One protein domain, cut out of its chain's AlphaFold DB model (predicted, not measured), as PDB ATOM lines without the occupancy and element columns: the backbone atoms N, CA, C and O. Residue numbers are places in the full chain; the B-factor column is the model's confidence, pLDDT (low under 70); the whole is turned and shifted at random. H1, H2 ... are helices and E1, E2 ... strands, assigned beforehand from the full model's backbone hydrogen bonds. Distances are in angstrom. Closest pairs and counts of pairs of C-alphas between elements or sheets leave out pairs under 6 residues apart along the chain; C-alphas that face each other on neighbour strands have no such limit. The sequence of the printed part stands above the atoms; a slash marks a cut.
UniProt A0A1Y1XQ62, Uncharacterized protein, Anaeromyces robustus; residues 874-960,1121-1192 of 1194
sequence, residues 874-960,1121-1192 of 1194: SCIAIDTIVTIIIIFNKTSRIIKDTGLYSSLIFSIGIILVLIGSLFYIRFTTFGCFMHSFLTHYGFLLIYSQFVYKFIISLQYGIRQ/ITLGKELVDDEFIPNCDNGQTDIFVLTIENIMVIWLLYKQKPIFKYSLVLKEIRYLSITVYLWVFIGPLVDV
ATOM      1  N   SER A 874     -21.973  14.986 -13.326       86.19
ATOM      2  CA  SER A 874     -22.310  13.557 -13.256       86.19
ATOM      3  C   SER A 874     -22.794  13.157 -11.860       86.19
ATOM      4  O   SER A 874     -23.798  12.457 -11.746       86.19
ATOM      5  N   CYS A 875     -22.156  13.653 -10.795       86.06
ATOM      6  CA  CYS A 875     -22.597  13.420  -9.416       86.06
ATOM      7  C   CYS A 875     -24.001  13.990  -9.145       86.06
ATOM      8  O   CYS A 875     -24.834  13.293  -8.565       86.06
ATOM      9  N   ILE A 876     -24.302  15.207  -9.619       90.69
ATOM     10  CA  ILE A 876     -25.642  15.816  -9.499       90.69
ATOM     11  C   ILE A 876     -26.692  14.972 -10.233       90.69
ATOM     12  O   ILE A 876     -27.772  14.724  -9.694       90.69
ATOM     13  N   ALA A 877     -26.382  14.499 -11.445       90.38
ATOM     14  CA  ALA A 877     -27.285  13.641 -12.209       90.38
ATOM     15  C   ALA A 877     -27.554  12.301 -11.496       90.38
ATOM     16  O   ALA A 877     -28.704  11.863 -11.438       90.38
ATOM     17  N   ILE A 878     -26.521  11.681 -10.912       91.19
ATOM     18  CA  ILE A 878     -26.643  10.435 -10.143       91.19
ATOM     19  C   ILE A 878     -27.516  10.636  -8.900       91.19
ATOM     20  O   ILE A 878     -28.464   9.869  -8.718       91.19
ATOM     21  N   ASP A 879     -27.259  11.660  -8.076       91.31
ATOM     22  CA  ASP A 879     -28.068  11.888  -6.871       91.31
ATOM     23  C   ASP A 879     -29.527  12.185  -7.236       91.31
ATOM     24  O   ASP A 879     -30.421  11.545  -6.695       91.31
ATOM     25  N   THR A 880     -29.773  13.018  -8.257       91.00
ATOM     26  CA  THR A 880     -31.132  13.318  -8.752       91.00
ATOM     27  C   THR A 880     -31.894  12.050  -9.175       91.00
ATOM     28  O   THR A 880     -33.087  11.907  -8.889       91.00
ATOM     29  N   ILE A 881     -31.223  11.093  -9.829       92.06
ATOM     30  CA  ILE A 881     -31.814   9.791 -10.182       92.06
ATOM     31  C   ILE A 881     -32.141   8.982  -8.916       92.06
ATOM     32  O   ILE A 881     -33.221   8.393  -8.831       92.06
ATOM     33  N   VAL A 882     -31.268   8.993  -7.903       90.12
ATOM     34  CA  VAL A 882     -31.526   8.353  -6.602       90.12
ATOM     35  C   VAL A 882     -32.704   9.018  -5.875       90.12
ATOM     36  O   VAL A 882     -33.573   8.300  -5.371       90.12
ATOM     37  N   THR A 883     -32.826  10.353  -5.891       91.38
ATOM     38  CA  THR A 883     -33.991  11.082  -5.356       91.38
ATOM     39  C   THR A 883     -35.285  10.594  -6.008       91.38
ATOM     40  O   THR A 883     -36.257  10.274  -5.321       91.38
ATOM     41  N   ILE A 884     -35.295  10.482  -7.340       91.62
ATOM     42  CA  ILE A 884     -36.452  10.032  -8.125       91.62
ATOM     43  C   ILE A 884     -36.816   8.576  -7.788       91.62
ATOM     44  O   ILE A 884     -37.988   8.277  -7.538       91.62
ATOM     45  N   ILE A 885     -35.830   7.678  -7.691       90.25
ATOM     46  CA  ILE A 885     -36.032   6.277  -7.279       90.25
ATOM     47  C   ILE A 885     -36.643   6.198  -5.871       90.25
ATOM     48  O   ILE A 885     -37.551   5.395  -5.643       90.25
ATOM     49  N   ILE A 886     -36.204   7.050  -4.938       87.88
ATOM     50  CA  ILE A 886     -36.752   7.128  -3.574       87.88
ATOM     51  C   ILE A 886     -38.210   7.625  -3.578       87.88
ATOM     52  O   ILE A 886     -39.045   7.078  -2.854       87.88
ATOM     53  N   ILE A 887     -38.556   8.602  -4.427       92.19
ATOM     54  CA  ILE A 887     -39.934   9.110  -4.574       92.19
ATOM     55  C   ILE A 887     -40.873   8.029  -5.121       92.19
ATOM     56  O   ILE A 887     -41.974   7.851  -4.589       92.19
ATOM     57  N   PHE A 888     -40.458   7.284  -6.151       93.88
ATOM     58  CA  PHE A 888     -41.265   6.189  -6.697       93.88
ATOM     59  C   PHE A 888     -41.434   5.041  -5.691       93.88
ATOM     60  O   PHE A 888     -42.542   4.538  -5.516       93.88
ATOM     61  N   ASN A 889     -40.382   4.692  -4.944       89.56
ATOM     62  CA  ASN A 889     -40.407   3.611  -3.952       89.56
ATOM     63  C   ASN A 889     -40.897   4.042  -2.552       89.56
ATOM     64  O   ASN A 889     -40.692   3.318  -1.575       89.56
ATOM     65  N   LYS A 890     -41.596   5.180  -2.427       86.44
ATOM     66  CA  LYS A 890     -42.109   5.729  -1.151       86.44
ATOM     67  C   LYS A 890     -43.030   4.802  -0.340       86.44
ATOM     68  O   LYS A 890     -43.238   5.032   0.849       86.44
ATOM     69  N   THR A 891     -43.622   3.792  -0.973       82.75
ATOM     70  CA  THR A 891     -44.452   2.761  -0.325       82.75
ATOM     71  C   THR A 891     -43.632   1.613   0.259       82.75
ATOM     72  O   THR A 891     -44.144   0.884   1.112       82.75
ATOM     73  N   SER A 892     -42.372   1.452  -0.162       81.00
ATOM     74  CA  SER A 892     -41.472   0.431   0.367       81.00
ATOM     75  C   SER A 892     -41.242   0.641   1.862       81.00
ATOM     76  O   SER A 892     -41.122   1.766   2.357       81.00
ATOM     77  N   ARG A 893     -41.171  -0.467   2.604       71.44
ATOM     78  CA  ARG A 893     -41.070  -0.424   4.065       71.44
ATOM     79  C   ARG A 893     -39.815   0.308   4.545       71.44
ATOM     80  O   ARG A 893     -39.900   1.046   5.513       71.44
ATOM     81  N   ILE A 894     -38.695   0.167   3.833       72.25
ATOM     82  CA  ILE A 894     -37.439   0.848   4.169       72.25
ATOM     83  C   ILE A 894     -37.622   2.369   4.088       72.25
ATOM     84  O   ILE A 894     -37.425   3.044   5.089       72.25
ATOM     85  N   ILE A 895     -38.074   2.920   2.955       76.88
ATOM     86  CA  ILE A 895     -38.240   4.381   2.787       76.88
ATOM     87  C   ILE A 895     -39.339   4.943   3.711       76.88
ATOM     88  O   ILE A 895     -39.263   6.089   4.164       76.88
ATOM     89  N   LYS A 896     -40.346   4.130   4.045       73.69
ATOM     90  CA  LYS A 896     -41.375   4.488   5.026       73.69
ATOM     91  C   LYS A 896     -40.833   4.549   6.460       73.69
ATOM     92  O   LYS A 896     -41.170   5.487   7.178       73.69
ATOM     93  N   ASP A 897     -40.004   3.584   6.856       63.03
ATOM     94  CA  ASP A 897     -39.460   3.467   8.213       63.03
ATOM     95  C   ASP A 897     -38.242   4.404   8.432       63.03
ATOM     96  O   ASP A 897     -38.030   4.872   9.550       63.03
ATOM     97  N   THR A 898     -37.480   4.758   7.382       67.94
ATOM     98  CA  THR A 898     -36.391   5.766   7.437       67.94
ATOM     99  C   THR A 898     -36.860   7.209   7.243       67.94
ATOM    100  O   THR A 898     -36.165   8.139   7.660       67.94
ATOM    101  N   GLY A 899     -38.044   7.390   6.649       80.12
ATOM    102  CA  GLY A 899     -38.727   8.665   6.463       80.12
ATOM    103  C   GLY A 899     -38.387   9.366   5.147       80.12
ATOM    104  O   GLY A 899     -37.438  10.145   5.090       80.12
ATOM    105  N   LEU A 900     -39.246   9.188   4.133       83.94
ATOM    106  CA  LEU A 900     -39.173   9.821   2.803       83.94
ATOM    107  C   LEU A 900     -38.664  11.275   2.827       83.94
ATOM    108  O   LEU A 900     -37.669  11.585   2.182       83.94
ATOM    109  N   TYR A 901     -39.317  12.163   3.586       83.19
ATOM    110  CA  TYR A 901     -38.945  13.583   3.637       83.19
ATOM    111  C   TYR A 901     -37.524  13.824   4.170       83.19
ATOM    112  O   TYR A 901     -36.865  14.754   3.722       83.19
ATOM    113  N   SER A 902     -37.028  12.972   5.075       83.06
ATOM    114  CA  SER A 902     -35.661  13.076   5.596       83.06
ATOM    115  C   SER A 902     -34.631  12.725   4.519       83.06
ATOM    116  O   SER A 902     -33.671  13.466   4.318       83.06
ATOM    117  N   SER A 903     -34.884  11.658   3.752       84.88
ATOM    118  CA  SER A 903     -34.073  11.292   2.583       84.88
ATOM    119  C   SER A 903     -34.091  12.364   1.487       84.88
ATOM    120  O   SER A 903     -33.051  12.635   0.893       84.88
ATOM    121  N   LEU A 904     -35.241  13.008   1.246       87.00
ATOM    122  CA  LEU A 904     -35.355  14.096   0.268       87.00
ATOM    123  C   LEU A 904     -34.566  15.342   0.686       87.00
ATOM    124  O   LEU A 904     -33.830  15.884  -0.130       87.00
ATOM    125  N   ILE A 905     -34.673  15.781   1.946       85.94
ATOM    126  CA  ILE A 905     -33.927  16.953   2.442       85.94
ATOM    127  C   ILE A 905     -32.412  16.697   2.402       85.94
ATOM    128  O   ILE A 905     -31.651  17.593   2.045       85.94
ATOM    129  N   PHE A 906     -31.976  15.475   2.718       88.81
ATOM    130  CA  PHE A 906     -30.568  15.072   2.643       88.81
ATOM    131  C   PHE A 906     -30.016  15.118   1.204       88.81
ATOM    132  O   PHE A 906     -28.974  15.728   0.978       88.81
ATOM    133  N   SER A 907     -30.742  14.555   0.228       90.81
ATOM    134  CA  SER A 907     -30.387  14.609  -1.204       90.81
ATOM    135  C   SER A 907     -30.372  16.048  -1.747       90.81
ATOM    136  O   SER A 907     -29.407  16.462  -2.383       90.81
ATOM    137  N   ILE A 908     -31.368  16.874  -1.398       89.81
ATOM    138  CA  ILE A 908     -31.376  18.307  -1.749       89.81
ATOM    139  C   ILE A 908     -30.135  19.024  -1.189       89.81
ATOM    140  O   ILE A 908     -29.537  19.834  -1.893       89.81
ATOM    141  N   GLY A 909     -29.711  18.698   0.038       90.00
ATOM    142  CA  GLY A 909     -28.471  19.219   0.620       90.00
ATOM    143  C   GLY A 909     -27.221  18.837  -0.183       90.00
ATOM    144  O   GLY A 909     -26.411  19.708  -0.489       90.00
ATOM    145  N   ILE A 910     -27.098  17.572  -0.604       89.25
ATOM    146  CA  ILE A 910     -25.992  17.096  -1.459       89.25
ATOM    147  C   ILE A 910     -25.975  17.830  -2.805       89.25
ATOM    148  O   ILE A 910     -24.926  18.310  -3.235       89.25
ATOM    149  N   ILE A 911     -27.131  17.961  -3.459       91.19
ATOM    150  CA  ILE A 911     -27.257  18.663  -4.743       91.19
ATOM    151  C   ILE A 911     -26.824  20.132  -4.607       91.19
ATOM    152  O   ILE A 911     -26.114  20.636  -5.475       91.19
ATOM    153  N   LEU A 912     -27.182  20.807  -3.510       89.25
ATOM    154  CA  LEU A 912     -26.760  22.188  -3.245       89.25
ATOM    155  C   LEU A 912     -25.242  22.309  -3.041       89.25
ATOM    156  O   LEU A 912     -24.641  23.192  -3.650       89.25
ATOM    157  N   VAL A 913     -24.612  21.389  -2.296       90.88
ATOM    158  CA  VAL A 913     -23.142  21.341  -2.152       90.88
ATOM    159  C   VAL A 913     -22.459  21.191  -3.511       90.88
ATOM    160  O   VAL A 913     -21.577  21.980  -3.844       90.88
ATOM    161  N   LEU A 914     -22.895  20.227  -4.328       88.94
ATOM    162  CA  LEU A 914     -22.295  19.952  -5.638       88.94
ATOM    163  C   LEU A 914     -22.497  21.104  -6.641       88.94
ATOM    164  O   LEU A 914     -21.614  21.370  -7.459       88.94
ATOM    165  N   ILE A 915     -23.634  21.807  -6.584       88.25
ATOM    166  CA  ILE A 915     -23.856  23.025  -7.377       88.25
ATOM    167  C   ILE A 915     -22.965  24.164  -6.860       88.25
ATOM    168  O   ILE A 915     -22.379  24.874  -7.676       88.25
ATOM    169  N   GLY A 916     -22.792  24.307  -5.543       88.25
ATOM    170  CA  GLY A 916     -21.832  25.239  -4.945       88.25
ATOM    171  C   GLY A 916     -20.408  24.999  -5.453       88.25
ATOM    172  O   GLY A 916     -19.756  25.932  -5.919       88.25
ATOM    173  N   SER A 917     -19.933  23.750  -5.474       85.88
ATOM    174  CA  SER A 917     -18.614  23.385  -6.025       85.88
ATOM    175  C   SER A 917     -18.436  23.775  -7.502       85.88
ATOM    176  O   SER A 917     -17.334  24.131  -7.914       85.88
ATOM    177  N   LEU A 918     -19.506  23.784  -8.308       83.75
ATOM    178  CA  LEU A 918     -19.455  24.246  -9.704       83.75
ATOM    179  C   LEU A 918     -19.280  25.769  -9.854       83.75
ATOM    180  O   LEU A 918     -18.872  26.219 -10.929       83.75
ATOM    181  N   PHE A 919     -19.568  26.563  -8.815       82.81
ATOM    182  CA  PHE A 919     -19.334  28.012  -8.813       82.81
ATOM    183  C   PHE A 919     -17.912  28.399  -8.379       82.81
ATOM    184  O   PHE A 919     -17.401  29.388  -8.899       82.81
ATOM    185  N   TYR A 920     -17.241  27.595  -7.540       76.94
ATOM    186  CA  TYR A 920     -15.837  27.811  -7.134       76.94
ATOM    187  C   TYR A 920     -14.892  27.912  -8.342       76.94
ATOM    188  O   TYR A 920     -14.056  28.803  -8.434       76.94
ATOM    189  N   ILE A 921     -15.128  27.064  -9.350       68.88
ATOM    190  CA  ILE A 921     -14.375  26.976 -10.616       68.88
ATOM    191  C   ILE A 921     -14.520  28.261 -11.481       68.88
ATOM    192  O   ILE A 921     -13.961  28.369 -12.573       68.88
ATOM    193  N   ARG A 922     -15.288  29.265 -11.034       65.56
ATOM    194  CA  ARG A 922     -15.462  30.564 -11.699       65.56
ATOM    195  C   ARG A 922     -15.003  31.704 -10.794       65.56
ATOM    196  O   ARG A 922     -15.840  32.336 -10.149       65.56
ATOM    197  N   PHE A 923     -13.703  32.010 -10.856       68.31
ATOM    198  CA  PHE A 923     -13.009  33.139 -10.210       68.31
ATOM    199  C   PHE A 923     -13.634  34.508 -10.551       68.31
ATOM    200  O   PHE A 923     -13.158  35.278 -11.383       68.31
ATOM    201  N   THR A 924     -14.770  34.779  -9.926       76.50
ATOM    202  CA  THR A 924     -15.624  35.954 -10.073       76.50
ATOM    203  C   THR A 924     -16.273  36.176  -8.716       76.50
ATOM    204  O   THR A 924     -16.638  35.208  -8.053       76.50
ATOM    205  N   THR A 925     -16.464  37.422  -8.293       70.94
ATOM    206  CA  THR A 925     -17.018  37.734  -6.960       70.94
ATOM    207  C   THR A 925     -18.396  37.101  -6.728       70.94
ATOM    208  O   THR A 925     -18.658  36.555  -5.658       70.94
ATOM    209  N   PHE A 926     -19.249  37.065  -7.759       79.44
ATOM    210  CA  PHE A 926     -20.521  36.332  -7.723       79.44
ATOM    211  C   PHE A 926     -20.338  34.804  -7.640       79.44
ATOM    212  O   PHE A 926     -21.114  34.136  -6.962       79.44
ATOM    213  N   GLY A 927     -19.318  34.242  -8.297       80.12
ATOM    214  CA  GLY A 927     -18.971  32.820  -8.214       80.12
ATOM    215  C   GLY A 927     -18.496  32.410  -6.820       80.12
ATOM    216  O   GLY A 927     -19.058  31.476  -6.255       80.12
ATOM    217  N   CYS A 928     -17.553  33.152  -6.228       76.75
ATOM    218  CA  CYS A 928     -17.079  32.919  -4.858       76.75
ATOM    219  C   CYS A 928     -18.247  32.953  -3.850       76.75
ATOM    220  O   CYS A 928     -18.405  32.031  -3.051       76.75
ATOM    221  N   PHE A 929     -19.138  33.953  -3.946       80.50
ATOM    222  CA  PHE A 929     -20.325  34.023  -3.086       80.50
ATOM    223  C   PHE A 929     -21.294  32.845  -3.302       80.50
ATOM    224  O   PHE A 929     -21.711  32.203  -2.340       80.50
ATOM    225  N   MET A 930     -21.665  32.549  -4.554       81.88
ATOM    226  CA  MET A 930     -22.608  31.462  -4.856       81.88
ATOM    227  C   MET A 930     -22.046  30.082  -4.496       81.88
ATOM    228  O   MET A 930     -22.825  29.178  -4.197       81.88
ATOM    229  N   HIS A 931     -20.720  29.923  -4.501       85.81
ATOM    230  CA  HIS A 931     -20.050  28.750  -3.958       85.81
ATOM    231  C   HIS A 931     -20.302  28.625  -2.450       85.81
ATOM    232  O   HIS A 931     -21.004  27.699  -2.046       85.81
ATOM    233  N   SER A 932     -19.822  29.590  -1.654       82.25
ATOM    234  CA  SER A 932     -19.993  29.632  -0.191       82.25
ATOM    235  C   SER A 932     -21.451  29.395   0.220       82.25
ATOM    236  O   SER A 932     -21.771  28.434   0.926       82.25
ATOM    237  N   PHE A 933     -22.371  30.208  -0.307       82.19
ATOM    238  CA  PHE A 933     -23.774  30.193   0.092       82.19
ATOM    239  C   PHE A 933     -24.470  28.847  -0.173       82.19
ATOM    240  O   PHE A 933     -25.197  28.349   0.689       82.19
ATOM    241  N   LEU A 934     -24.256  28.241  -1.349       86.06
ATOM    242  CA  LEU A 934     -24.884  26.960  -1.688       86.06
ATOM    243  C   LEU A 934     -24.213  25.779  -0.981       86.06
ATOM    244  O   LEU A 934     -24.914  24.859  -0.552       86.06
ATOM    245  N   THR A 935     -22.887  25.817  -0.821       86.19
ATOM    246  CA  THR A 935     -22.124  24.783  -0.116       86.19
ATOM    247  C   THR A 935     -22.531  24.711   1.353       86.19
ATOM    248  O   THR A 935     -22.995  23.659   1.799       86.19
ATOM    249  N   HIS A 936     -22.487  25.828   2.081       85.06
ATOM    250  CA  HIS A 936     -22.859  25.835   3.494       85.06
ATOM    251  C   HIS A 936     -24.355  25.558   3.718       85.06
ATOM    252  O   HIS A 936     -24.741  24.752   4.568       85.06
ATOM    253  N   TYR A 937     -25.254  26.140   2.913       84.00
ATOM    254  CA  TYR A 937     -26.681  25.841   3.082       84.00
ATOM    255  C   TYR A 937     -27.008  24.364   2.783       84.00
ATOM    256  O   TYR A 937     -27.858  23.765   3.450       84.00
ATOM    257  N   GLY A 938     -26.295  23.735   1.842       88.44
ATOM    258  CA  GLY A 938     -26.384  22.298   1.590       88.44
ATOM    259  C   GLY A 938     -25.912  21.442   2.774       88.44
ATOM    260  O   GLY A 938     -26.612  20.503   3.173       88.44
ATOM    261  N   PHE A 939     -24.785  21.796   3.400       86.94
ATOM    262  CA  PHE A 939     -24.287  21.117   4.600       86.94
ATOM    263  C   PHE A 939     -25.204  21.302   5.818       86.94
ATOM    264  O   PHE A 939     -25.515  20.317   6.490       86.94
ATOM    265  N   LEU A 940     -25.740  22.501   6.068       83.44
ATOM    266  CA  LEU A 940     -26.734  22.734   7.128       83.44
ATOM    267  C   LEU A 940     -27.990  21.855   6.962       83.44
ATOM    268  O   LEU A 940     -28.500  21.301   7.945       83.44
ATOM    269  N   LEU A 941     -28.473  21.654   5.729       84.44
ATOM    270  CA  LEU A 941     -29.572  20.720   5.461       84.44
ATOM    271  C   LEU A 941     -29.181  19.269   5.783       84.44
ATOM    272  O   LEU A 941     -29.944  18.589   6.476       84.44
ATOM    273  N   ILE A 942     -27.994  18.814   5.369       88.88
ATOM    274  CA  ILE A 942     -27.454  17.480   5.694       88.88
ATOM    275  C   ILE A 942     -27.359  17.276   7.216       88.88
ATOM    276  O   ILE A 942     -27.947  16.331   7.756       88.88
ATOM    277  N   TYR A 943     -26.694  18.189   7.929       84.62
ATOM    278  CA  TYR A 943     -26.511  18.111   9.378       84.62
ATOM    279  C   TYR A 943     -27.846  18.144  10.133       84.62
ATOM    280  O   TYR A 943     -28.005  17.410  11.109       84.62
ATOM    281  N   SER A 944     -28.851  18.891   9.657       81.56
ATOM    282  CA  SER A 944     -30.189  18.895  10.272       81.56
ATOM    283  C   SER A 944     -30.847  17.507  10.282       81.56
ATOM    284  O   SER A 944     -31.473  17.119  11.274       81.56
ATOM    285  N   GLN A 945     -30.657  16.715   9.218       86.44
ATOM    286  CA  GLN A 945     -31.189  15.352   9.124       86.44
ATOM    287  C   GLN A 945     -30.402  14.369   9.991       86.44
ATOM    288  O   GLN A 945     -30.984  13.445  10.567       86.44
ATOM    289  N   PHE A 946     -29.096  14.599  10.152       84.75
ATOM    290  CA  PHE A 946     -28.271  13.847  11.091       84.75
ATOM    291  C   PHE A 946     -28.731  14.119  12.530       84.75
ATOM    292  O   PHE A 946     -29.112  13.177  13.223       84.75
ATOM    293  N   VAL A 947     -28.813  15.388  12.953       81.88
ATOM    294  CA  VAL A 947     -29.318  15.815  14.275       81.88
ATOM    295  C   VAL A 947     -30.681  15.187  14.578       81.88
ATOM    296  O   VAL A 947     -30.865  14.594  15.645       81.88
ATOM    297  N   TYR A 948     -31.612  15.244  13.623       80.31
ATOM    298  CA  TYR A 948     -32.925  14.608  13.716       80.31
ATOM    299  C   TYR A 948     -32.823  13.095  13.988       80.31
ATOM    300  O   TYR A 948     -33.333  12.619  15.006       80.31
ATOM    301  N   LYS A 949     -32.105  12.341  13.143       81.75
ATOM    302  CA  LYS A 949     -31.920  10.888  13.313       81.75
ATOM    303  C   LYS A 949     -31.211  10.531  14.634       81.75
ATOM    304  O   LYS A 949     -31.631   9.591  15.313       81.75
ATOM    305  N   PHE A 950     -30.206  11.302  15.055       79.44
ATOM    306  CA  PHE A 950     -29.507  11.128  16.338       79.44
ATOM    307  C   PHE A 950     -30.447  11.246  17.548       79.44
ATOM    308  O   PHE A 950     -30.427  10.380  18.428       79.44
ATOM    309  N   ILE A 951     -31.299  12.277  17.583       78.19
ATOM    310  CA  ILE A 951     -32.252  12.507  18.682       78.19
ATOM    311  C   ILE A 951     -33.223  11.323  18.822       78.19
ATOM    312  O   ILE A 951     -33.438  10.845  19.938       78.19
ATOM    313  N   ILE A 952     -33.745  10.796  17.707       73.94
ATOM    314  CA  ILE A 952     -34.635   9.620  17.691       73.94
ATOM    315  C   ILE A 952     -33.972   8.425  18.386       73.94
ATOM    316  O   ILE A 952     -34.558   7.822  19.285       73.94
ATOM    317  N   SER A 953     -32.740   8.076  18.003       77.12
ATOM    318  CA  SER A 953     -32.079   6.884  18.555       77.12
ATOM    319  C   SER A 953     -31.641   7.029  20.011       77.12
ATOM    320  O   SER A 953     -31.647   6.033  20.732       77.12
ATOM    321  N   LEU A 954     -31.337   8.241  20.483       72.94
ATOM    322  CA  LEU A 954     -31.135   8.499  21.917       72.94
ATOM    323  C   LEU A 954     -32.431   8.372  22.733       72.94
ATOM    324  O   LEU A 954     -32.375   8.028  23.913       72.94
ATOM    325  N   GLN A 955     -33.584   8.652  22.118       74.00
ATOM    326  CA  GLN A 955     -34.894   8.627  22.772       74.00
ATOM    327  C   GLN A 955     -35.540   7.227  22.789       74.00
ATOM    328  O   GLN A 955     -36.232   6.900  23.752       74.00
ATOM    329  N   TYR A 956     -35.314   6.402  21.758       70.75
ATOM    330  CA  TYR A 956     -35.899   5.054  21.639       70.75
ATOM    331  C   TYR A 956     -34.924   3.894  21.897       70.75
ATOM    332  O   TYR A 956     -35.373   2.771  22.134       70.75
ATOM    333  N   GLY A 957     -33.608   4.126  21.870       72.12
ATOM    334  CA  GLY A 957     -32.625   3.110  22.247       72.12
ATOM    335  C   GLY A 957     -32.722   2.735  23.732       72.12
ATOM    336  O   GLY A 957     -33.174   3.521  24.566       72.12
ATOM    337  N   ILE A 958     -32.202   1.561  24.105       73.75
ATOM    338  CA  ILE A 958     -32.184   1.097  25.502       73.75
ATOM    339  C   ILE A 958     -30.752   1.106  26.050       73.75
ATOM    340  O   ILE A 958     -29.858   0.435  25.541       73.75
ATOM    341  N   ARG A 959     -30.522   1.909  27.093       72.75
ATOM    342  CA  ARG A 959     -29.181   2.200  27.616       72.75
ATOM    343  C   ARG A 959     -28.587   0.989  28.359       72.75
ATOM    344  O   ARG A 959     -29.157   0.529  29.346       72.75
ATOM    345  N   GLN A 960     -27.447   0.484  27.888       69.69
ATOM    346  CA  GLN A 960     -26.815  -0.755  28.354       69.69
ATOM    347  C   GLN A 960     -26.098  -0.606  29.701       69.69
ATOM    348  O   GLN A 960     -26.120  -1.550  30.476       69.69
ATOM    349  N   ILE A1121     -14.262  44.146  -4.948       56.38
ATOM    350  CA  ILE A1121     -13.554  43.156  -4.122       56.38
ATOM    351  C   ILE A1121     -12.419  42.605  -4.982       56.38
ATOM    352  O   ILE A1121     -12.658  42.065  -6.065       56.38
ATOM    353  N   THR A1122     -11.186  42.757  -4.511       53.47
ATOM    354  CA  THR A1122      -9.987  42.213  -5.155       53.47
ATOM    355  C   THR A1122      -9.841  40.728  -4.842       53.47
ATOM    356  O   THR A1122      -9.889  40.343  -3.679       53.47
ATOM    357  N   LEU A1123      -9.632  39.900  -5.869       55.59
ATOM    358  CA  LEU A1123      -9.284  38.485  -5.695       55.59
ATOM    359  C   LEU A1123      -7.871  38.351  -5.102       55.59
ATOM    360  O   LEU A1123      -6.958  39.073  -5.515       55.59
ATOM    361  N   GLY A1124      -7.703  37.412  -4.168       57.03
ATOM    362  CA  GLY A1124      -6.411  37.055  -3.585       57.03
ATOM    363  C   GLY A1124      -5.541  36.251  -4.554       57.03
ATOM    364  O   GLY A1124      -5.974  35.895  -5.655       57.03
ATOM    365  N   LYS A1125      -4.300  35.959  -4.153       58.91
ATOM    366  CA  LYS A1125      -3.336  35.162  -4.928       58.91
ATOM    367  C   LYS A1125      -2.466  34.311  -4.009       58.91
ATOM    368  O   LYS A1125      -2.133  34.748  -2.913       58.91
ATOM    369  N   GLU A1126      -2.072  33.142  -4.493       55.72
ATOM    370  CA  GLU A1126      -1.370  32.102  -3.735       55.72
ATOM    371  C   GLU A1126      -0.352  31.389  -4.642       55.72
ATOM    372  O   GLU A1126      -0.579  31.314  -5.848       55.72
ATOM    373  N   LEU A1127       0.791  30.939  -4.111       44.94
ATOM    374  CA  LEU A1127       1.937  30.459  -4.906       44.94
ATOM    375  C   LEU A1127       2.100  28.932  -4.812       44.94
ATOM    376  O   LEU A1127       2.245  28.399  -3.715       44.94
ATOM    377  N   VAL A1128       2.152  28.248  -5.957       52.31
ATOM    378  CA  VAL A1128       2.339  26.790  -6.087       52.31
ATOM    379  C   VAL A1128       3.323  26.506  -7.232       52.31
ATOM    380  O   VAL A1128       3.200  27.096  -8.299       52.31
ATOM    381  N   ASP A1129       4.313  25.628  -7.024       46.06
ATOM    382  CA  ASP A1129       5.335  25.237  -8.024       46.06
ATOM    383  C   ASP A1129       5.968  26.419  -8.806       46.06
ATOM    384  O   ASP A1129       6.035  26.441 -10.037       46.06
ATOM    385  N   ASP A1130       6.461  27.419  -8.061       50.97
ATOM    386  CA  ASP A1130       7.026  28.685  -8.567       50.97
ATOM    387  C   ASP A1130       6.039  29.554  -9.399       50.97
ATOM    388  O   ASP A1130       6.482  30.419 -10.160       50.97
ATOM    389  N   GLU A1131       4.713  29.363  -9.290       59.59
ATOM    390  CA  GLU A1131       3.688  30.132 -10.026       59.59
ATOM    391  C   GLU A1131       2.464  30.544  -9.178       59.59
ATOM    392  O   GLU A1131       1.978  29.803  -8.331       59.59
ATOM    393  N   PHE A1132       1.931  31.746  -9.414       58.47
ATOM    394  CA  PHE A1132       0.772  32.297  -8.704       58.47
ATOM    395  C   PHE A1132      -0.576  31.874  -9.323       58.47
ATOM    396  O   PHE A1132      -0.771  31.926 -10.544       58.47
ATOM    397  N   ILE A1133      -1.537  31.548  -8.455       60.31
ATOM    398  CA  ILE A1133      -2.930  31.156  -8.724       60.31
ATOM    399  C   ILE A1133      -3.873  32.160  -8.022       60.31
ATOM    400  O   ILE A1133      -3.580  32.567  -6.898       60.31
ATOM    401  N   PRO A1134      -4.997  32.597  -8.630       60.34
ATOM    402  CA  PRO A1134      -5.974  33.457  -7.957       60.34
ATOM    403  C   PRO A1134      -6.846  32.675  -6.957       60.34
ATOM    404  O   PRO A1134      -7.407  31.640  -7.308       60.34
ATOM    405  N   ASN A1135      -7.035  33.213  -5.750       61.91
ATOM    406  CA  ASN A1135      -7.875  32.628  -4.696       61.91
ATOM    407  C   ASN A1135      -9.090  33.539  -4.378       61.91
ATOM    408  O   ASN A1135      -9.023  34.768  -4.493       61.91
ATOM    409  N   CYS A1136     -10.223  32.938  -4.007       64.06
ATOM    410  CA  CYS A1136     -11.396  33.648  -3.497       64.06
ATOM    411  C   CYS A1136     -11.135  34.055  -2.036       64.06
ATOM    412  O   CYS A1136     -11.191  33.215  -1.141       64.06
ATOM    413  N   ASP A1137     -10.870  35.341  -1.790       61.59
ATOM    414  CA  ASP A1137     -10.696  35.878  -0.433       61.59
ATOM    415  C   ASP A1137     -12.063  35.958   0.279       61.59
ATOM    416  O   ASP A1137     -12.800  36.949   0.199       61.59
ATOM    417  N   ASN A1138     -12.463  34.835   0.878       57.88
ATOM    418  CA  ASN A1138     -13.781  34.640   1.469       57.88
ATOM    419  C   ASN A1138     -13.886  35.372   2.816       57.88
ATOM    420  O   ASN A1138     -13.502  34.866   3.871       57.88
ATOM    421  N   GLY A1139     -14.437  36.587   2.762       61.00
ATOM    422  CA  GLY A1139     -14.595  37.464   3.919       61.00
ATOM    423  C   GLY A1139     -15.465  36.912   5.062       61.00
ATOM    424  O   GLY A1139     -16.055  35.834   5.002       61.00
ATOM    425  N   GLN A1140     -15.587  37.721   6.119       60.22
ATOM    426  CA  GLN A1140     -16.121  37.372   7.451       60.22
ATOM    427  C   GLN A1140     -17.477  36.628   7.493       60.22
ATOM    428  O   GLN A1140     -17.794  36.002   8.506       60.22
ATOM    429  N   THR A1141     -18.281  36.672   6.426       63.62
ATOM    430  CA  THR A1141     -19.524  35.896   6.300       63.62
ATOM    431  C   THR A1141     -19.293  34.388   6.338       63.62
ATOM    432  O   THR A1141     -20.060  33.687   6.995       63.62
ATOM    433  N   ASP A1142     -18.234  33.890   5.698       69.56
ATOM    434  CA  ASP A1142     -17.946  32.453   5.639       69.56
ATOM    435  C   ASP A1142     -17.526  31.939   7.014       69.56
ATOM    436  O   ASP A1142     -18.077  30.957   7.503       69.56
ATOM    437  N   ILE A1143     -16.652  32.681   7.705       68.62
ATOM    438  CA  ILE A1143     -16.230  32.392   9.083       68.62
ATOM    439  C   ILE A1143     -17.451  32.248  10.008       68.62
ATOM    440  O   ILE A1143     -17.502  31.327  10.824       68.62
ATOM    441  N   PHE A1144     -18.463  33.112   9.868       70.31
ATOM    442  CA  PHE A1144     -19.682  33.040  10.678       70.31
ATOM    443  C   PHE A1144     -20.515  31.779  10.395       70.31
ATOM    444  O   PHE A1144     -20.945  31.104  11.334       70.31
ATOM    445  N   VAL A1145     -20.728  31.421   9.124       72.00
ATOM    446  CA  VAL A1145     -21.533  30.239   8.768       72.00
ATOM    447  C   VAL A1145     -20.778  28.940   9.077       72.00
ATOM    448  O   VAL A1145     -21.341  28.052   9.718       72.00
ATOM    449  N   LEU A1146     -19.484  28.872   8.755       74.44
ATOM    450  CA  LEU A1146     -18.581  27.780   9.127       74.44
ATOM    451  C   LEU A1146     -18.515  27.589  10.655       74.44
ATOM    452  O   LEU A1146     -18.438  26.462  11.145       74.44
ATOM    453  N   THR A1147     -18.605  28.668  11.443       73.94
ATOM    454  CA  THR A1147     -18.706  28.582  12.911       73.94
ATOM    455  C   THR A1147     -20.019  27.924  13.349       73.94
ATOM    456  O   THR A1147     -20.000  27.064  14.230       73.94
ATOM    457  N   ILE A1148     -21.156  28.255  12.726       74.62
ATOM    458  CA  ILE A1148     -22.450  27.606  13.015       74.62
ATOM    459  C   ILE A1148     -22.410  26.113  12.656       74.62
ATOM    460  O   ILE A1148     -22.878  25.280  13.439       74.62
ATOM    461  N   GLU A1149     -21.819  25.756  11.516       79.38
ATOM    462  CA  GLU A1149     -21.640  24.361  11.098       79.38
ATOM    463  C   GLU A1149     -20.748  23.584  12.065       79.38
ATOM    464  O   GLU A1149     -21.154  22.532  12.559       79.38
ATOM    465  N   ASN A1150     -19.585  24.132  12.422       78.19
ATOM    466  CA  ASN A1150     -18.690  23.526  13.404       78.19
ATOM    467  C   ASN A1150     -19.367  23.363  14.772       78.19
ATOM    468  O   ASN A1150     -19.218  22.317  15.400       78.19
ATOM    469  N   ILE A1151     -20.190  24.319  15.218       78.94
ATOM    470  CA  ILE A1151     -20.999  24.170  16.438       78.94
ATOM    471  C   ILE A1151     -21.997  23.004  16.307       78.94
ATOM    472  O   ILE A1151     -22.129  22.216  17.248       78.94
ATOM    473  N   MET A1152     -22.668  22.832  15.159       76.38
ATOM    474  CA  MET A1152     -23.556  21.679  14.931       76.38
ATOM    475  C   MET A1152     -22.795  20.346  14.891       76.38
ATOM    476  O   MET A1152     -23.264  19.362  15.469       76.38
ATOM    477  N   VAL A1153     -21.616  20.301  14.269       81.38
ATOM    478  CA  VAL A1153     -20.764  19.104  14.190       81.38
ATOM    479  C   VAL A1153     -20.195  18.737  15.564       81.38
ATOM    480  O   VAL A1153     -20.317  17.589  15.989       81.38
ATOM    481  N   ILE A1154     -19.675  19.701  16.328       79.31
ATOM    482  CA  ILE A1154     -19.217  19.506  17.714       79.31
ATOM    483  C   ILE A1154     -20.371  19.021  18.603       79.31
ATOM    484  O   ILE A1154     -20.202  18.088  19.396       79.31
ATOM    485  N   TRP A1155     -21.573  19.584  18.439       81.81
ATOM    486  CA  TRP A1155     -22.769  19.122  19.145       81.81
ATOM    487  C   TRP A1155     -23.138  17.679  18.769       81.81
ATOM    488  O   TRP A1155     -23.429  16.878  19.662       81.81
ATOM    489  N   LEU A1156     -23.071  17.313  17.482       79.81
ATOM    490  CA  LEU A1156     -23.278  15.940  17.010       79.81
ATOM    491  C   LEU A1156     -22.269  14.979  17.648       79.81
ATOM    492  O   LEU A1156     -22.688  14.031  18.310       79.81
ATOM    493  N   LEU A1157     -20.964  15.259  17.555       81.00
ATOM    494  CA  LEU A1157     -19.890  14.459  18.163       81.00
ATOM    495  C   LEU A1157     -20.099  14.261  19.676       81.00
ATOM    496  O   LEU A1157     -19.953  13.150  20.201       81.00
ATOM    497  N   TYR A1158     -20.502  15.320  20.384       81.62
ATOM    498  CA  TYR A1158     -20.800  15.275  21.816       81.62
ATOM    499  C   TYR A1158     -22.025  14.399  22.136       81.62
ATOM    500  O   TYR A1158     -21.990  13.583  23.063       81.62
ATOM    501  N   LYS A1159     -23.113  14.514  21.358       77.25
ATOM    502  CA  LYS A1159     -24.332  13.693  21.513       77.25
ATOM    503  C   LYS A1159     -24.189  12.268  20.966       77.25
ATOM    504  O   LYS A1159     -24.963  11.393  21.348       77.25
ATOM    505  N   GLN A1160     -23.181  12.005  20.147       78.88
ATOM    506  CA  GLN A1160     -22.865  10.699  19.578       78.88
ATOM    507  C   GLN A1160     -22.185   9.762  20.587       78.88
ATOM    508  O   GLN A1160     -22.501   8.571  20.624       78.88
ATOM    509  N   LYS A1161     -21.336  10.289  21.483       79.56
ATOM    510  CA  LYS A1161     -20.663   9.516  22.549       79.56
ATOM    511  C   LYS A1161     -21.613   8.627  23.381       79.56
ATOM    512  O   LYS A1161     -21.266   7.466  23.608       79.56
ATOM    513  N   PRO A1162     -22.808   9.081  23.825       76.38
ATOM    514  CA  PRO A1162     -23.753   8.189  24.492       76.38
ATOM    515  C   PRO A1162     -24.353   7.096  23.593       76.38
ATOM    516  O   PRO A1162     -24.580   6.015  24.124       76.38
ATOM    517  N   ILE A1163     -24.575   7.288  22.280       77.44
ATOM    518  CA  ILE A1163     -25.283   6.305  21.419       77.44
ATOM    519  C   ILE A1163     -24.633   4.915  21.422       77.44
ATOM    520  O   ILE A1163     -25.345   3.908  21.430       77.44
ATOM    521  N   PHE A1164     -23.304   4.825  21.477       77.75
ATOM    522  CA  PHE A1164     -22.607   3.533  21.529       77.75
ATOM    523  C   PHE A1164     -22.920   2.721  22.800       77.75
ATOM    524  O   PHE A1164     -22.769   1.502  22.789       77.75
ATOM    525  N   LYS A1165     -23.441   3.368  23.854       78.62
ATOM    526  CA  LYS A1165     -23.954   2.731  25.077       78.62
ATOM    527  C   LYS A1165     -25.426   2.304  24.988       78.62
ATOM    528  O   LYS A1165     -25.967   1.834  25.985       78.62
ATOM    529  N   TYR A1166     -26.108   2.482  23.854       76.75
ATOM    530  CA  TYR A1166     -27.505   2.075  23.670       76.75
ATOM    531  C   TYR A1166     -27.622   0.851  22.742       76.75
ATOM    532  O   TYR A1166     -27.047   0.789  21.647       76.75
ATOM    533  N   SER A1167     -28.413  -0.131  23.179       67.94
ATOM    534  CA  SER A1167     -28.893  -1.247  22.365       67.94
ATOM    535  C   SER A1167     -30.182  -0.866  21.624       67.94
ATOM    536  O   SER A1167     -30.832   0.128  21.951       67.94
ATOM    537  N   LEU A1168     -30.532  -1.647  20.594       70.12
ATOM    538  CA  LEU A1168     -31.693  -1.426  19.710       70.12
ATOM    539  C   LEU A1168     -31.703  -0.078  18.949       70.12
ATOM    540  O   LEU A1168     -32.719   0.312  18.384       70.12
ATOM    541  N   VAL A1169     -30.553   0.595  18.860       73.31
ATOM    542  CA  VAL A1169     -30.308   1.716  17.934       73.31
ATOM    543  C   VAL A1169     -30.317   1.217  16.483       73.31
ATOM    544  O   VAL A1169     -29.756   0.158  16.189       73.31
ATOM    545  N   LEU A1170     -30.909   1.992  15.565       69.88
ATOM    546  CA  LEU A1170     -30.926   1.681  14.129       69.88
ATOM    547  C   LEU A1170     -29.498   1.581  13.568       69.88
ATOM    548  O   LEU A1170     -28.672   2.466  13.806       69.88
ATOM    549  N   LYS A1171     -29.209   0.534  12.777       68.62
ATOM    550  CA  LYS A1171     -27.866   0.297  12.204       68.62
ATOM    551  C   LYS A1171     -27.347   1.497  11.401       68.62
ATOM    552  O   LYS A1171     -26.184   1.855  11.560       68.62
ATOM    553  N   GLU A1172     -28.218   2.152  10.628       73.00
ATOM    554  CA  GLU A1172     -27.930   3.406   9.911       73.00
ATOM    555  C   GLU A1172     -27.210   4.436  10.776       73.00
ATOM    556  O   GLU A1172     -26.217   5.002  10.348       73.00
ATOM    557  N   ILE A1173     -27.676   4.657  12.007       78.44
ATOM    558  CA  ILE A1173     -27.161   5.728  12.865       78.44
ATOM    559  C   ILE A1173     -25.784   5.375  13.435       78.44
ATOM    560  O   ILE A1173     -25.003   6.275  13.725       78.44
ATOM    561  N   ARG A1174     -25.419   4.087  13.500       74.75
ATOM    562  CA  ARG A1174     -24.038   3.665  13.792       74.75
ATOM    563  C   ARG A1174     -23.106   3.893  12.599       74.75
ATOM    564  O   ARG A1174     -21.993   4.356  12.811       74.75
ATOM    565  N   TYR A1175     -23.557   3.640  11.368       77.94
ATOM    566  CA  TYR A1175     -22.770   3.968  10.172       77.94
ATOM    567  C   TYR A1175     -22.623   5.480   9.990       77.94
ATOM    568  O   TYR A1175     -21.512   5.958   9.846       77.94
ATOM    569  N   LEU A1176     -23.712   6.233  10.124       79.56
ATOM    570  CA  LEU A1176     -23.752   7.695  10.065       79.56
ATOM    571  C   LEU A1176     -22.893   8.329  11.179       79.56
ATOM    572  O   LEU A1176     -22.175   9.287  10.917       79.56
ATOM    573  N   SER A1177     -22.854   7.737  12.384       79.12
ATOM    574  CA  SER A1177     -21.876   8.101  13.430       79.12
ATOM    575  C   SER A1177     -20.428   7.914  12.960       79.12
ATOM    576  O   SER A1177     -19.595   8.801  13.137       79.12
ATOM    577  N   ILE A1178     -20.116   6.767  12.348       79.19
ATOM    578  CA  ILE A1178     -18.781   6.495  11.799       79.19
ATOM    579  C   ILE A1178     -18.462   7.478  10.663       79.19
ATOM    580  O   ILE A1178     -17.361   8.008  10.644       79.19
ATOM    581  N   THR A1179     -19.416   7.805   9.786       78.44
ATOM    582  CA  THR A1179     -19.253   8.815   8.728       78.44
ATOM    583  C   THR A1179     -18.956  10.202   9.295       78.44
ATOM    584  O   THR A1179     -18.059  10.859   8.789       78.44
ATOM    585  N   VAL A1180     -19.634  10.637  10.366       80.38
ATOM    586  CA  VAL A1180     -19.339  11.924  11.026       80.38
ATOM    587  C   VAL A1180     -17.946  11.921  11.668       80.38
ATOM    588  O   VAL A1180     -17.228  12.904  11.530       80.38
ATOM    589  N   TYR A1181     -17.508  10.823  12.302       77.44
ATOM    590  CA  TYR A1181     -16.121  10.729  12.784       77.44
ATOM    591  C   TYR A1181     -15.107  10.736  11.633       77.44
ATOM    592  O   TYR A1181     -14.134  11.479  11.696       77.44
ATOM    593  N   LEU A1182     -15.331   9.945  10.580       75.69
ATOM    594  CA  LEU A1182     -14.451   9.905   9.412       75.69
ATOM    595  C   LEU A1182     -14.359  11.282   8.752       75.69
ATOM    596  O   LEU A1182     -13.259  11.722   8.476       75.69
ATOM    597  N   TRP A1183     -15.467  11.999   8.570       75.12
ATOM    598  CA  TRP A1183     -15.457  13.349   8.000       75.12
ATOM    599  C   TRP A1183     -14.707  14.347   8.897       75.12
ATOM    600  O   TRP A1183     -13.892  15.109   8.399       75.12
ATOM    601  N   VAL A1184     -14.882  14.293  10.220       74.38
ATOM    602  CA  VAL A1184     -14.185  15.201  11.153       74.38
ATOM    603  C   VAL A1184     -12.680  14.928  11.255       74.38
ATOM    604  O   VAL A1184     -11.917  15.860  11.488       74.38
ATOM    605  N   PHE A1185     -12.231  13.681  11.078       69.19
ATOM    606  CA  PHE A1185     -10.803  13.336  11.122       69.19
ATOM    607  C   PHE A1185     -10.117  13.323   9.748       69.19
ATOM    608  O   PHE A1185      -8.918  13.573   9.681       69.19
ATOM    609  N   ILE A1186     -10.843  13.021   8.668       65.94
ATOM    610  CA  ILE A1186     -10.307  12.921   7.300       65.94
ATOM    611  C   ILE A1186     -10.564  14.202   6.501       65.94
ATOM    612  O   ILE A1186      -9.755  14.510   5.642       65.94
ATOM    613  N   GLY A1187     -11.611  14.982   6.793       63.44
ATOM    614  CA  GLY A1187     -11.853  16.289   6.163       63.44
ATOM    615  C   GLY A1187     -10.632  17.206   6.283       63.44
ATOM    616  O   GLY A1187     -10.001  17.456   5.267       63.44
ATOM    617  N   PRO A1188     -10.165  17.527   7.505       58.28
ATOM    618  CA  PRO A1188      -8.940  18.306   7.711       58.28
ATOM    619  C   PRO A1188      -7.641  17.643   7.219       58.28
ATOM    620  O   PRO A1188      -6.602  18.287   7.227       58.28
ATOM    621  N   LEU A1189      -7.659  16.356   6.842       48.50
ATOM    622  CA  LEU A1189      -6.543  15.709   6.139       48.50
ATOM    623  C   LEU A1189      -6.665  15.875   4.620       48.50
ATOM    624  O   LEU A1189      -5.650  15.994   3.950       48.50
ATOM    625  N   VAL A1190      -7.881  15.884   4.073       50.22
ATOM    626  CA  VAL A1190      -8.158  16.168   2.659       50.22
ATOM    627  C   VAL A1190      -7.912  17.646   2.366       50.22
ATOM    628  O   VAL A1190      -7.218  17.938   1.404       50.22
ATOM    629  N   ASP A1191      -8.328  18.547   3.257       49.53
ATOM    630  CA  ASP A1191      -8.043  19.993   3.215       49.53
ATOM    631  C   ASP A1191      -6.555  20.335   3.514       49.53
ATOM    632  O   ASP A1191      -6.198  21.499   3.665       49.53
ATOM    633  N   VAL A1192      -5.696  19.313   3.656       44.81
ATOM    634  CA  VAL A1192      -4.223  19.383   3.810       44.81
ATOM    635  C   VAL A1192      -3.498  18.538   2.733       44.81
ATOM    636  O   VAL A1192      -2.270  18.508   2.669       44.81
TER     637      VAL A1192
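Overview. This is residues 874 to 960 and 1121 to 1192 of the 1194 residues of an uncharacterized protein of Anaeromyces robustus (UniProt A0A1Y1XQ62). Four helices stand nearly side by side in a row, H1, H3, H4, H5, with long H4 next to both H3 and H5; H6 folds back from H5 and packs on H4 with residues 1173 to 1176 alone, beside residues 946 to 953 of H4. A small strand hairpin, E1 and E2, lies at the far end of the long axis, and its tip, residues 1127 to 1132, sticks out. The printed part has 159 residues, with named elements in the order H1 H2 H3 H4 E1 E2 H5 H6; the two-strand sheet is antiparallel and the class is mostly helix. The whole is loose, with a radius of gyration of the C-alphas of 18.6 A, and elongated, spanning 57 by 36 by 27 A.

Arrangement. Start at E1, residues 1124 to 1128, and E2, residues 1131 to 1135, an antiparallel hairpin at 143 degrees; N 1126 and O 1133 are within hydrogen-bond range at 2.9 A, as are N 1133 and O 1126 at 2.8 A. Next find H4, residues 925 to 956, the hub, touching three helices. H3, residues 900 to 920, forms a helical hairpin with it, at a shallow tilt of 25 degrees; their closest C-alphas, of Gly 909 and Gly 938, are 3.8 A apart. H1, residues 874 to 888, touches H3 at a shallow tilt of 15 degrees, opposite ways, closest at C-alphas 876 and 911, 5.8 A. H2, residues 893 to 898, touches no helix. H5, residues 1140 to 1163, touches H4 the same way at 18 degrees, a shallow tilt, closest at C-alphas 954 and 1163, 6.3 A. With H6, residues 1171 to 1190, H4 and H5 form a bundle, a group of helices that touch one another. H5 and H6 are a helical hairpin at a steep tilt of 42 degrees, closest at C-alphas 1160 and 1177, 6.7 A. In H1, H2, H3 and H4 every O i to N i+4 pair is within hydrogen-bond range; H5 has 18 of 20 and H6 14 of 16.

Along the chain. Find C-alpha 874 at (-22.310, 13.557, -13.256), where H1 begins. H4 runs 47.4 A from C-alpha 925 at (-17.018, 37.734, -6.960); H5 is 35.3 A long, H3 31.1 A and H6 27.0 A, with a kink of 34 degrees near residue 1184.

Size, cuts and confidence. Residues 961 to 1120 are not printed; C-alphas 960 and 1121 are 56.2 A apart across this cut. Of the links printed whole, none is long. Look for pLDDT under 70 in 40 residues, among them 1121 to 1143 and 1185 to 1192.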